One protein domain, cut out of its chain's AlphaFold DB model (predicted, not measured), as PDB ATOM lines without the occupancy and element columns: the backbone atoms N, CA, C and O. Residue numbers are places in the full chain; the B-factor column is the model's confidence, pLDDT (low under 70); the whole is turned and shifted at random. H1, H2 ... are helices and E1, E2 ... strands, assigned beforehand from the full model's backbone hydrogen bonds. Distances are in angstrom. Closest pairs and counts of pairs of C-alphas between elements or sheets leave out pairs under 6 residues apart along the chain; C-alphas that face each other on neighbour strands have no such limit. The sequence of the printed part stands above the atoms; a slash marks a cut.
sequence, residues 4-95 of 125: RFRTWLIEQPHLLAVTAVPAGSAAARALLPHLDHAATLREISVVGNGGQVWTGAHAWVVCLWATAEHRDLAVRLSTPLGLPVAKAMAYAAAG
ATOM      1  N   ARG A   4     210.979 216.894 355.202       76.75
ATOM      2  CA  ARG A   4     210.238 215.683 355.573       76.75
ATOM      3  C   ARG A   4     208.822 215.967 356.086       76.75
ATOM      4  O   ARG A   4     207.903 215.251 355.719       76.75
ATOM      5  N   PHE A   5     208.628 217.046 356.851       79.31
ATOM      6  CA  PHE A   5     207.283 217.489 357.239       79.31
ATOM      7  C   PHE A   5     206.479 217.950 356.021       79.31
ATOM      8  O   PHE A   5     205.313 217.602 355.896       79.31
ATOM      9  N   ARG A   6     207.114 218.684 355.094       82.00
ATOM     10  CA  ARG A   6     206.483 219.077 353.825       82.00
ATOM     11  C   ARG A   6     205.971 217.857 353.062       82.00
ATOM     12  O   ARG A   6     204.836 217.877 352.605       82.00
ATOM     13  N   THR A   7     206.822 216.848 352.889       82.38
ATOM     14  CA  THR A   7     206.472 215.624 352.161       82.38
ATOM     15  C   THR A   7     205.323 214.901 352.846       82.38
ATOM     16  O   THR A   7     204.306 214.679 352.202       82.38
ATOM     17  N   TRP A   8     205.439 214.659 354.157       85.12
ATOM     18  CA  TRP A   8     204.367 214.046 354.939       85.12
ATOM     19  C   TRP A   8     203.043 214.792 354.773       85.12
ATOM     20  O   TRP A   8     202.027 214.159 354.514       85.12
ATOM     21  N   LEU A   9     203.067 216.128 354.879       84.56
ATOM     22  CA  LEU A   9     201.867 216.950 354.791       84.56
ATOM     23  C   LEU A   9     201.169 216.749 353.445       84.56
ATOM     24  O   LEU A   9     199.980 216.498 353.459       84.56
ATOM     25  N   ILE A  10     201.899 216.807 352.325       84.81
ATOM     26  CA  ILE A  10     201.342 216.645 350.966       84.81
ATOM     27  C   ILE A  10     200.814 215.221 350.720       84.81
ATOM     28  O   ILE A  10     199.917 215.031 349.904       84.81
ATOM     29  N   GLU A  11     201.380 214.218 351.392       85.19
ATOM     30  CA  GLU A  11     200.947 212.820 351.288       85.19
ATOM     31  C   GLU A  11     199.666 212.528 352.084       85.19
ATOM     32  O   GLU A  11     199.057 211.475 351.888       85.19
ATOM     33  N   GLN A  12     199.240 213.429 352.977       84.62
ATOM     34  CA  GLN A  12     198.021 213.224 353.755       84.62
ATOM     35  C   GLN A  12     196.757 213.454 352.916       84.62
ATOM     36  O   GLN A  12     196.719 214.340 352.059       84.62
ATOM     37  N   PRO A  13     195.664 212.724 353.200       82.19
ATOM     38  CA  PRO A  13     194.365 213.044 352.631       82.19
ATOM     39  C   PRO A  13     193.913 214.424 353.122       82.19
ATOM     40  O   PRO A  13     193.693 214.642 354.318       82.19
ATOM     41  N   HIS A  14     193.762 215.362 352.188       83.88
ATOM     42  CA  HIS A  14     193.277 216.707 352.468       83.88
ATOM     43  C   HIS A  14     191.814 216.864 352.066       83.88
ATOM     44  O   HIS A  14     191.396 216.418 351.001       83.88
ATOM     45  N   LEU A  15     191.047 217.569 352.898       79.19
ATOM     46  CA  LEU A  15     189.683 217.997 352.559       79.19
ATOM     47  C   LEU A  15     189.664 219.323 351.780       79.19
ATOM     48  O   LEU A  15     188.604 219.804 351.391       79.19
ATOM     49  N   LEU A  16     190.837 219.932 351.595       81.69
ATOM     50  CA  LEU A  16     191.045 221.250 351.009       81.69
ATOM     51  C   LEU A  16     192.231 221.173 350.046       81.69
ATOM     52  O   LEU A  16     193.135 220.361 350.232       81.69
ATOM     53  N   ALA A  17     192.278 222.054 349.050       80.81
ATOM     54  CA  ALA A  17     193.463 222.177 348.210       80.81
ATOM     55  C   ALA A  17     194.626 222.764 349.030       80.81
ATOM     56  O   ALA A  17     194.598 223.933 349.410       80.81
ATOM     57  N   VAL A  18     195.648 221.952 349.304       82.56
ATOM     58  CA  VAL A  18     196.863 222.371 350.016       82.56
ATOM     59  C   VAL A  18     198.032 222.357 349.043       82.56
ATOM     60  O   VAL A  18     198.290 221.362 348.373       82.56
ATOM     61  N   THR A  19     198.763 223.466 348.953       83.31
ATOM     62  CA  THR A  19     199.978 223.559 348.133       83.31
ATOM     63  C   THR A  19     201.134 224.054 348.985       83.31
ATOM     64  O   THR A  19     201.098 225.159 349.522       83.31
ATOM     65  N   ALA A  20     202.186 223.243 349.107       82.25
ATOM     66  CA  ALA A  20     203.370 223.632 349.862       82.25
ATOM     67  C   ALA A  20     204.387 224.346 348.964       82.25
ATOM     68  O   ALA A  20     205.064 223.717 348.141       82.25
ATOM     69  N   VAL A  21     204.541 225.651 349.182       83.00
ATOM     70  CA  VAL A  21     205.499 226.501 348.468       83.00
ATOM     71  C   VAL A  21     206.745 226.729 349.335       83.00
ATOM     72  O   VAL A  21     206.612 227.060 350.515       83.00
ATOM     73  N   PRO A  22     207.972 226.560 348.802       79.38
ATOM     74  CA  PRO A  22     209.186 226.867 349.554       79.38
ATOM     75  C   PRO A  22     209.261 228.355 349.920       79.38
ATOM     76  O   PRO A  22     209.108 229.223 349.055       79.38
ATOM     77  N   ALA A  23     209.540 228.643 351.194       79.62
ATOM     78  CA  ALA A  23     209.717 230.005 351.691       79.62
ATOM     79  C   ALA A  23     210.830 230.738 350.924       79.62
ATOM     80  O   ALA A  23     211.869 230.158 350.607       79.62
ATOM     81  N   GLY A  24     210.598 232.009 350.594       73.75
ATOM     82  CA  GLY A  24     211.551 232.849 349.862       73.75
ATOM     83  C   GLY A  24     211.762 232.504 348.379       73.75
ATOM     84  O   GLY A  24     212.519 233.214 347.715       73.75
ATOM     85  N   SER A  25     211.103 231.470 347.840       80.44
ATOM     86  CA  SER A  25     211.191 231.119 346.415       80.44
ATOM     87  C   SER A  25     210.556 232.177 345.506       80.44
ATOM     88  O   SER A  25     209.671 232.926 345.924       80.44
ATOM     89  N   ALA A  26     210.962 232.210 344.232       81.88
ATOM     90  CA  ALA A  26     210.346 233.086 343.231       81.88
ATOM     91  C   ALA A  26     208.834 232.825 343.092       81.88
ATOM     92  O   ALA A  26     208.058 233.766 342.983       81.88
ATOM     93  N   ALA A  27     208.413 231.558 343.199       82.31
ATOM     94  CA  ALA A  27     207.003 231.178 343.217       82.31
ATOM     95  C   ALA A  27     206.260 231.760 344.431       82.31
ATOM     96  O   ALA A  27     205.171 232.300 344.269       82.31
ATOM     97  N   ALA A  28     206.855 231.721 345.632       82.69
ATOM     98  CA  ALA A  28     206.261 232.345 346.817       82.69
ATOM     99  C   ALA A  28     206.104 233.860 346.645       82.69
ATOM    100  O   ALA A  28     205.065 234.402 347.001       82.69
ATOM    101  N   ARG A  29     207.108 234.533 346.069       81.81
ATOM    102  CA  ARG A  29     207.066 235.983 345.809       81.81
ATOM    103  C   ARG A  29     206.026 236.370 344.762       81.81
ATOM    104  O   ARG A  29     205.404 237.416 344.889       81.81
ATOM    105  N   ALA A  30     205.833 235.530 343.747       83.25
ATOM    106  CA  ALA A  30     204.829 235.753 342.713       83.25
ATOM    107  C   ALA A  30     203.399 235.510 343.223       83.25
ATOM    108  O   ALA A  30     202.500 236.284 342.912       83.25
ATOM    109  N   LEU A  31     203.189 234.447 344.010       81.31
ATOM    110  CA  LEU A  31     201.870 234.079 344.533       81.31
ATOM    111  C   LEU A  31     201.433 234.953 345.712       81.31
ATOM    112  O   LEU A  31     200.245 235.206 345.884       81.31
ATOM    113  N   LEU A  32     202.382 235.378 346.548       80.75
ATOM    114  CA  LEU A  32     202.121 236.052 347.820       80.75
ATOM    115  C   LEU A  32     202.974 237.328 347.943       80.75
ATOM    116  O   LEU A  32     203.795 237.418 348.854       80.75
ATOM    117  N   PRO A  33     202.792 238.325 347.056       78.88
ATOM    118  CA  PRO A  33     203.658 239.507 346.999       78.88
ATOM    119  C   PRO A  33     203.556 240.408 348.240       78.88
ATOM    120  O   PRO A  33     204.476 241.165 348.530       78.88
ATOM    121  N   HIS A  34     202.445 240.333 348.978       80.44
ATOM    122  CA  HIS A  34     202.202 241.129 350.186       80.44
ATOM    123  C   HIS A  34     202.732 240.475 351.470       80.44
ATOM    124  O   HIS A  34     202.606 241.050 352.550       80.44
ATOM    125  N   LEU A  35     203.293 239.268 351.376       80.94
ATOM    126  CA  LEU A  35     203.787 238.525 352.528       80.94
ATOM    127  C   LEU A  35     205.217 238.951 352.873       80.94
ATOM    128  O   LEU A  35     206.070 239.072 351.993       80.94
ATOM    129  N   ASP A  36     205.521 239.102 354.164       81.81
ATOM    130  CA  ASP A  36     206.902 239.300 354.609       81.81
ATOM    131  C   ASP A  36     207.717 238.015 354.392       81.81
ATOM    132  O   ASP A  36     207.758 237.098 355.218       81.81
ATOM    133  N   HIS A  37     208.399 237.952 353.250       80.31
ATOM    134  CA  HIS A  37     209.211 236.802 352.882       80.31
ATOM    135  C   HIS A  37     210.404 236.586 353.817       80.31
ATOM    136  O   HIS A  37     210.834 235.439 353.968       80.31
ATOM    137  N   ALA A  38     210.928 237.626 354.470       79.12
ATOM    138  CA  ALA A  38     212.005 237.464 355.441       79.12
ATOM    139  C   ALA A  38     211.496 236.762 356.709       79.12
ATOM    140  O   ALA A  38     212.178 235.875 357.234       79.12
ATOM    141  N   ALA A  39     210.277 237.081 357.150       76.44
ATOM    142  CA  ALA A  39     209.618 236.376 358.247       76.44
ATOM    143  C   ALA A  39     209.352 234.896 357.906       76.44
ATOM    144  O   ALA A  39     209.646 234.023 358.726       76.44
ATOM    145  N   THR A  40     208.923 234.585 356.672       77.81
ATOM    146  CA  THR A  40     208.668 233.187 356.243       77.81
ATOM    147  C   THR A  40     209.905 232.283 356.250       77.81
ATOM    148  O   THR A  40     209.791 231.056 356.278       77.81
ATOM    149  N   LEU A  41     211.109 232.865 356.203       79.19
ATOM    150  CA  LEU A  41     212.357 232.104 356.297       79.19
ATOM    151  C   LEU A  41     212.668 231.692 357.738       79.19
ATOM    152  O   LEU A  41     213.312 230.666 357.960       79.19
ATOM    153  N   ARG A  42     212.214 232.483 358.714       78.88
ATOM    154  CA  ARG A  42     212.429 232.225 360.143       78.88
ATOM    155  C   ARG A  42     211.372 231.282 360.698       78.88
ATOM    156  O   ARG A  42     211.683 230.434 361.533       78.88
ATOM    157  N   GLU A  43     210.142 231.402 360.214       79.00
ATOM    158  CA  GLU A  43     208.998 230.691 360.763       79.00
ATOM    159  C   GLU A  43     208.035 230.205 359.671       79.00
ATOM    160  O   GLU A  43     207.941 230.781 358.593       79.00
ATOM    161  N   ILE A  44     207.325 229.105 359.940       84.75
ATOM    162  CA  ILE A  44     206.300 228.590 359.027       84.75
ATOM    163  C   ILE A  44     205.161 229.609 358.881       84.75
ATOM    164  O   ILE A  44     204.745 230.233 359.855       84.75
ATOM    165  N   SER A  45     204.663 229.770 357.655       85.69
ATOM    166  CA  SER A  45     203.523 230.629 357.334       85.69
ATOM    167  C   SER A  45     202.528 229.865 356.470       85.69
ATOM    168  O   SER A  45     202.922 229.198 355.513       85.69
ATOM    169  N   VAL A  46     201.249 229.961 356.814       85.81
ATOM    170  CA  VAL A  46     200.131 229.399 356.054       85.81
ATOM    171  C   VAL A  46     199.229 230.552 355.647       85.81
ATOM    172  O   VAL A  46     198.912 231.401 356.475       85.81
ATOM    173  N   VAL A  47     198.829 230.584 354.378       85.38
ATOM    174  CA  VAL A  47     197.943 231.618 353.841       85.38
ATOM    175  C   VAL A  47     196.625 230.981 353.426       85.38
ATOM    176  O   VAL A  47     196.618 229.968 352.727       85.38
ATOM    177  N   GLY A  48     195.521 231.558 353.890       84.25
ATOM    178  CA  GLY A  48     194.167 231.171 353.518       84.25
ATOM    179  C   GLY A  48     193.678 231.933 352.291       84.25
ATOM    180  O   GLY A  48     194.127 233.042 352.003       84.25
ATOM    181  N   ASN A  49     192.697 231.363 351.595       77.62
ATOM    182  CA  ASN A  49     192.116 231.968 350.391       77.62
ATOM    183  C   ASN A  49     191.422 233.318 350.657       77.62
ATOM    184  O   ASN A  49     191.219 234.084 349.723       77.62
ATOM    185  N   GLY A  50     191.069 233.623 351.911       76.12
ATOM    186  CA  GLY A  50     190.511 234.917 352.313       76.12
ATOM    187  C   GLY A  50     191.563 235.947 352.734       76.12
ATOM    188  O   GLY A  50     191.211 236.931 353.376       76.12
ATOM    189  N   GLY A  51     192.847 235.710 352.446       77.88
ATOM    190  CA  GLY A  51     193.943 236.607 352.823       77.88
ATOM    191  C   GLY A  51     194.391 236.475 354.281       77.88
ATOM    192  O   GLY A  51     195.210 237.265 354.743       77.88
ATOM    193  N   GLN A  52     193.884 235.480 355.014       82.25
ATOM    194  CA  GLN A  52     194.356 235.200 356.367       82.25
ATOM    195  C   GLN A  52     195.785 234.661 356.314       82.25
ATOM    196  O   GLN A  52     196.098 233.814 355.480       82.25
ATOM    197  N   VAL A  53     196.638 235.108 357.231       85.75
ATOM    198  CA  VAL A  53     198.005 234.604 357.366       85.75
ATOM    199  C   VAL A  53     198.191 234.090 358.784       85.75
ATOM    200  O   VAL A  53     198.064 234.842 359.746       85.75
ATOM    201  N   TRP A  54     198.515 232.808 358.911       85.38
ATOM    202  CA  TRP A  54     198.876 232.186 360.178       85.38
ATOM    203  C   TRP A  54     200.372 231.924 360.202       85.38
ATOM    204  O   TRP A  54     200.913 231.316 359.277       85.38
ATOM    205  N   THR A  55     201.037 232.340 361.272       85.19
ATOM    206  CA  THR A  55     202.463 232.096 361.492       85.19
ATOM    207  C   THR A  55     202.685 231.260 362.747       85.19
ATOM    208  O   THR A  55     201.782 231.058 363.568       85.19
ATOM    209  N   GLY A  56     203.888 230.708 362.867       83.69
ATOM    210  CA  GLY A  56     204.329 230.030 364.079       83.69
ATOM    211  C   GLY A  56     203.413 228.911 364.521       83.69
ATOM    212  O   GLY A  56     203.088 228.026 363.734       83.69
ATOM    213  N   ALA A  57     203.027 228.917 365.794       82.94
ATOM    214  CA  ALA A  57     202.228 227.849 366.385       82.94
ATOM    215  C   ALA A  57     200.842 227.688 365.728       82.94
ATOM    216  O   ALA A  57     200.399 226.563 365.504       82.94
ATOM    217  N   HIS A  58     200.205 228.794 365.330       83.88
ATOM    218  CA  HIS A  58     198.916 228.761 364.635       83.88
ATOM    219  C   HIS A  58     199.023 228.116 363.251       83.88
ATOM    220  O   HIS A  58     198.137 227.362 362.857       83.88
ATOM    221  N   ALA A  59     200.128 228.337 362.536       88.12
ATOM    222  CA  ALA A  59     200.358 227.695 361.245       88.12
ATOM    223  C   ALA A  59     200.374 226.159 361.357       88.12
ATOM    224  O   ALA A  59     199.820 225.476 360.501       88.12
ATOM    225  N   TRP A  60     200.942 225.607 362.438       87.12
ATOM    226  CA  TRP A  60     200.938 224.157 362.681       87.12
ATOM    227  C   TRP A  60     199.534 223.606 362.921       87.12
ATOM    228  O   TRP A  60     199.204 222.541 362.400       87.12
ATOM    229  N   VAL A  61     198.697 224.339 363.663       87.62
ATOM    230  CA  VAL A  61     197.284 223.984 363.852       87.62
ATOM    231  C   VAL A  61     196.561 223.940 362.508       87.62
ATOM    232  O   VAL A  61     195.873 222.966 362.225       87.62
ATOM    233  N   VAL A  62     196.759 224.944 361.651       87.94
ATOM    234  CA  VAL A  62     196.113 224.986 360.329       87.94
ATOM    235  C   VAL A  62     196.600 223.849 359.428       87.94
ATOM    236  O   VAL A  62     195.786 223.232 358.746       87.94
ATOM    237  N   CYS A  63     197.892 223.508 359.458       87.31
ATOM    238  CA  CYS A  63     198.404 222.345 358.730       87.31
ATOM    239  C   CYS A  63     197.723 221.041 359.172       87.31
ATOM    240  O   CYS A  63     197.335 220.251 358.318       87.31
ATOM    241  N   LEU A  64     197.547 220.830 360.481       85.69
ATOM    242  CA  LEU A  64     196.823 219.666 361.003       85.69
ATOM    243  C   LEU A  64     195.343 219.701 360.603       85.69
ATOM    244  O   LEU A  64     194.815 218.695 360.136       85.69
ATOM    245  N   TRP A  65     194.697 220.863 360.714       87.12
ATOM    246  CA  TRP A  65     193.291 221.054 360.348       87.12
ATOM    247  C   TRP A  65     193.019 220.799 358.861       87.12
ATOM    248  O   TRP A  65     191.932 220.356 358.495       87.12
ATOM    249  N   ALA A  66     194.007 221.055 358.001       87.19
ATOM    250  CA  ALA A  66     193.907 220.796 356.572       87.19
ATOM    251  C   ALA A  66     193.955 219.297 356.218       87.19
ATOM    252  O   ALA A  66     193.580 218.920 355.105       87.19
ATOM    253  N   THR A  67     194.410 218.434 357.132       86.19
ATOM    254  CA  THR A  67     194.350 216.974 356.962       86.19
ATOM    255  C   THR A  67     193.004 216.438 357.448       86.19
ATOM    256  O   THR A  67     192.478 216.895 358.464       86.19
ATOM    257  N   ALA A  68     192.439 215.463 356.735       82.06
ATOM    258  CA  ALA A  68     191.140 214.883 357.073       82.06
ATOM    259  C   ALA A  68     191.142 214.219 358.462       82.06
ATOM    260  O   ALA A  68     190.185 214.358 359.216       82.06
ATOM    261  N   GLU A  69     192.235 213.539 358.810       79.38
ATOM    262  CA  GLU A  69     192.352 212.740 360.034       79.38
ATOM    263  C   GLU A  69     192.556 213.583 361.304       79.38
ATOM    264  O   GLU A  69     192.072 213.221 362.374       79.38
ATOM    265  N   HIS A  70     193.230 214.736 361.213       81.75
ATOM    266  CA  HIS A  70     193.636 215.507 362.400       81.75
ATOM    267  C   HIS A  70     192.769 216.743 362.665       81.75
ATOM    268  O   HIS A  70     193.126 217.572 363.506       81.75
ATOM    269  N   ARG A  71     191.631 216.889 361.979       81.12
ATOM    270  CA  ARG A  71     190.802 218.100 362.039       81.12
ATOM    271  C   ARG A  71     190.276 218.399 363.441       81.12
ATOM    272  O   ARG A  71     190.477 219.504 363.945       81.12
ATOM    273  N   ASP A  72     189.675 217.406 364.087       80.50
ATOM    274  CA  ASP A  72     189.103 217.559 365.430       80.50
ATOM    275  C   ASP A  72     190.190 217.834 366.475       80.50
ATOM    276  O   ASP A  72     190.022 218.646 367.388       80.50
ATOM    277  N   LEU A  73     191.358 217.205 366.306       80.94
ATOM    278  CA  LEU A  73     192.524 217.467 367.143       80.94
ATOM    279  C   LEU A  73     193.035 218.895 366.955       80.94
ATOM    280  O   LEU A  73     193.330 219.564 367.941       80.94
ATOM    281  N   ALA A  74     193.102 219.387 365.721       84.19
ATOM    282  CA  ALA A  74     193.537 220.746 365.439       84.19
ATOM    283  C   ALA A  74     192.608 221.787 366.079       84.19
ATOM    284  O   ALA A  74     193.094 222.732 366.697       84.19
ATOM    285  N   VAL A  75     191.287 221.580 366.024       84.00
ATOM    286  CA  VAL A  75     190.320 222.466 366.695       84.00
ATOM    287  C   VAL A  75     190.570 222.496 368.203       84.00
ATOM    288  O   VAL A  75     190.676 223.574 368.782       84.00
ATOM    289  N   ARG A  76     190.779 221.341 368.843       82.06
ATOM    290  CA  ARG A  76     191.108 221.281 370.280       82.06
ATOM    291  C   ARG A  76     192.434 221.968 370.627       82.06
ATOM    292  O   ARG A  76     192.577 222.545 371.705       82.06
ATOM    293  N   LEU A  77     193.405 221.909 369.719       83.38
ATOM    294  CA  LEU A  77     194.733 222.500 369.889       83.38
ATOM    295  C   LEU A  77     194.812 223.978 369.476       83.38
ATOM    296  O   LEU A  77     195.843 224.605 369.700       83.38
ATOM    297  N   SER A  78     193.735 224.546 368.927       83.75
ATOM    298  CA  SER A  78     193.645 225.974 368.587       83.75
ATOM    299  C   SER A  78     193.643 226.902 369.811       83.75
ATOM    300  O   SER A  78     193.752 228.118 369.669       83.75
ATOM    301  N   THR A  79     193.574 226.335 371.017       82.69
ATOM    302  CA  THR A  79     193.666 227.068 372.281       82.69
ATOM    303  C   THR A  79     195.098 227.553 372.543       82.69
ATOM    304  O   THR A  79     196.049 226.860 372.174       82.69
ATOM    305  N   PRO A  80     195.301 228.684 373.251       75.88
ATOM    306  CA  PRO A  80     196.636 229.231 373.530       75.88
ATOM    307  C   PRO A  80     197.599 228.226 374.181       75.88
ATOM    308  O   PRO A  80     198.801 228.250 373.927       75.88
ATOM    309  N   LEU A  81     197.059 227.311 374.992       77.69
ATOM    310  CA  LEU A  81     197.814 226.256 375.667       77.69
ATOM    311  C   LEU A  81     198.085 225.033 374.766       77.69
ATOM    312  O   LEU A  81     199.051 224.306 374.988       77.69
ATOM    313  N   GLY A  82     197.250 224.806 373.746       78.50
ATOM    314  CA  GLY A  82     197.361 223.706 372.781       78.50
ATOM    315  C   GLY A  82     198.289 223.995 371.597       78.50
ATOM    316  O   GLY A  82     198.823 223.069 370.985       78.50
ATOM    317  N   LEU A  83     198.567 225.267 371.319       81.62
ATOM    318  CA  LEU A  83     199.483 225.719 370.271       81.62
ATOM    319  C   LEU A  83     200.873 225.042 370.272       81.62
ATOM    320  O   LEU A  83     201.297 224.550 369.218       81.62
ATOM    321  N   PRO A  84     201.609 224.952 371.401       78.88
ATOM    322  CA  PRO A  84     202.894 224.248 371.417       78.88
ATOM    323  C   PRO A  84     202.743 222.740 371.167       78.88
ATOM    324  O   PRO A  84     203.624 222.120 370.562       78.88
ATOM    325  N   VAL A  85     201.617 222.149 371.576       83.25
ATOM    326  CA  VAL A  85     201.315 220.727 371.363       83.25
ATOM    327  C   VAL A  85     201.020 220.447 369.889       83.25
ATOM    328  O   VAL A  85     201.477 219.429 369.371       83.25
ATOM    329  N   ALA A  86     200.359 221.363 369.174       84.81
ATOM    330  CA  ALA A  86     200.117 221.234 367.735       84.81
ATOM    331  C   ALA A  86     201.417 221.074 366.942       84.81
ATOM    332  O   ALA A  86     201.534 220.185 366.100       84.81
ATOM    333  N   LYS A  87     202.433 221.880 367.271       83.69
ATOM    334  CA  LYS A  87     203.764 221.755 366.670       83.69
ATOM    335  C   LYS A  87     204.370 220.377 366.949       83.69
ATOM    336  O   LYS A  87     204.863 219.731 366.028       83.69
ATOM    337  N   ALA A  88     204.323 219.912 368.196       82.25
ATOM    338  CA  ALA A  88     204.871 218.611 368.577       82.25
ATOM    339  C   ALA A  88     204.176 217.448 367.850       82.25
ATOM    340  O   ALA A  88     204.854 216.580 367.302       82.25
ATOM    341  N   MET A  89     202.844 217.474 367.788       82.69
ATOM    342  CA  MET A  89     202.026 216.486 367.080       82.69
ATOM    343  C   MET A  89     202.331 216.470 365.585       82.69
ATOM    344  O   MET A  89     202.520 215.403 365.014       82.69
ATOM    345  N   ALA A  90     202.461 217.641 364.964       81.38
ATOM    346  CA  ALA A  90     202.816 217.761 363.556       81.38
ATOM    347  C   ALA A  90     204.202 217.158 363.250       81.38
ATOM    348  O   ALA A  90     204.372 216.448 362.259       81.38
ATOM    349  N   TYR A  91     205.194 217.379 364.121       82.06
ATOM    350  CA  TYR A  91     206.502 216.726 363.995       82.06
ATOM    351  C   TYR A  91     206.420 215.211 364.215       82.06
ATOM    352  O   TYR A  91     207.006 214.463 363.431       82.06
ATOM    353  N   ALA A  92     205.678 214.763 365.231       81.75
ATOM    354  CA  ALA A  92     205.497 213.346 365.534       81.75
ATOM    355  C   ALA A  92     204.808 212.598 364.383       81.75
ATOM    356  O   ALA A  92     205.283 211.537 363.984       81.75
ATOM    357  N   ALA A  93     203.761 213.183 363.796       78.50
ATOM    358  CA  ALA A  93     203.046 212.623 362.652       78.50
ATOM    359  C   ALA A  93     203.952 212.496 361.414       78.50
ATOM    360  O   ALA A  93     203.930 211.482 360.726       78.50
ATOM    361  N   ALA A  94     204.853 213.462 361.200       78.56
ATOM    362  CA  ALA A  94     205.872 213.386 360.151       78.56
ATOM    363  C   ALA A  94     207.056 212.444 360.476       78.56
ATOM    364  O   ALA A  94     208.012 212.338 359.694       78.56
ATOM    365  N   GLY A  95     207.039 211.774 361.633       72.50
ATOM    366  CA  GLY A  95     208.114 210.891 362.088       72.50
ATOM    367  C   GLY A  95     209.407 211.629 362.450       72.50
ATOM    368  O   GLY A  95     210.483 211.027 362.460       72.50
TER     369      GLY A  95
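AT A GLANCE: This is residues 4 to 95 of the 125 residues of an uncharacterized protein of Pedococcus bigeumensis (UniProt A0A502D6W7). Three helices, H4, H5 and H6, make a triangular cluster at one end; a tiny hairpin, E1 and E2, packs on H4, and two short helices, H2 and H3, lie beyond it at the far end. H1 sits at the edge of the cluster, near the ends of H6 and H4, and a long link, residues 12 to 25, runs from it back to H2. The printed part has 92 residues, with six named helices and two named strands in the order H1 H2 H3 E1 E2 H4 H5 H6; the sheet is E1 - E2, antiparallel, and the class is mostly helix. It is compact, with a radius of gyration of the C-alphas of 12.8 A, and spans 33 by 27 by 26 A.

HOW THE PARTS SIT: H1, residues 4 to 11, only just touches H6, residues 83 to 93, with 3 pairs of C-alphas within 8 A; the closest C-alphas are those of Phe 5 and Tyr 91, 6.8 A, and the lines stand about perpendicular at 78 degrees. H2, residues 26 to 31, and H3, residues 37 to 42, are close but not clearly touching, their closest C-alphas, Arg 29 and His 37, being 7.4 A apart. E1, residues 45 to 47, and E2, residues 53 to 55, form an antiparallel hairpin at 163 degrees; N 46 and O 54 are within hydrogen-bond range at 2.8 A. H4, residues 56 to 65, comes nearest to E1 at the C-alphas of Val 46 and Ala 59, 5.5 A. H4 and H5, residues 71 to 77, touch as a helical hairpin, at a shallow tilt of 29 degrees, opposite ways, closest at the C-alphas of Trp 65 and Arg 71, 4.2 A. H4 and H6 touch at a steep tilt of 54 degrees, the same way, closest at the C-alphas of Ala 57 and Leu 83, 5.2 A. H5 and H6 touch as a helical hairpin at a steep tilt of 42 degrees, closest at the C-alphas of Leu 77 and Leu 83, 5.8 A. H6 is the hub, touching H1, H4 and H5, and the helix packing is mostly crossed, with 1 of 4 touching pairs at a shallow tilt. H2 and H4 are apart. Every O i to N i+4 pair is within hydrogen-bond range in H1, H2, H4, H5 and H6; in H3 it is 1 of 2.

IN THESE COORDINATES: H1 begins at C-alpha 4, (210.238, 215.683, 355.573), and is 10.6 A long. H2 is 8.6 A, H3 9.2 A, E1 6.7 A and E2 6.6 A. H4 begins at C-alpha 56, (204.329, 230.030, 364.079), and is 14.7 A long; H5 is 9.8 A. H6, 15.6 A, ends at C-alpha 93, (203.046, 212.623, 362.652).

THE WHOLE: The two C-alphas farthest apart, those of Ala 26 and Leu 81, are 35.4 A apart. The printed part has no cut; the link from H1 to H2 is long and the other links are tight. The mean pLDDT of the printed part is 82.0, and no printed residue is under 70.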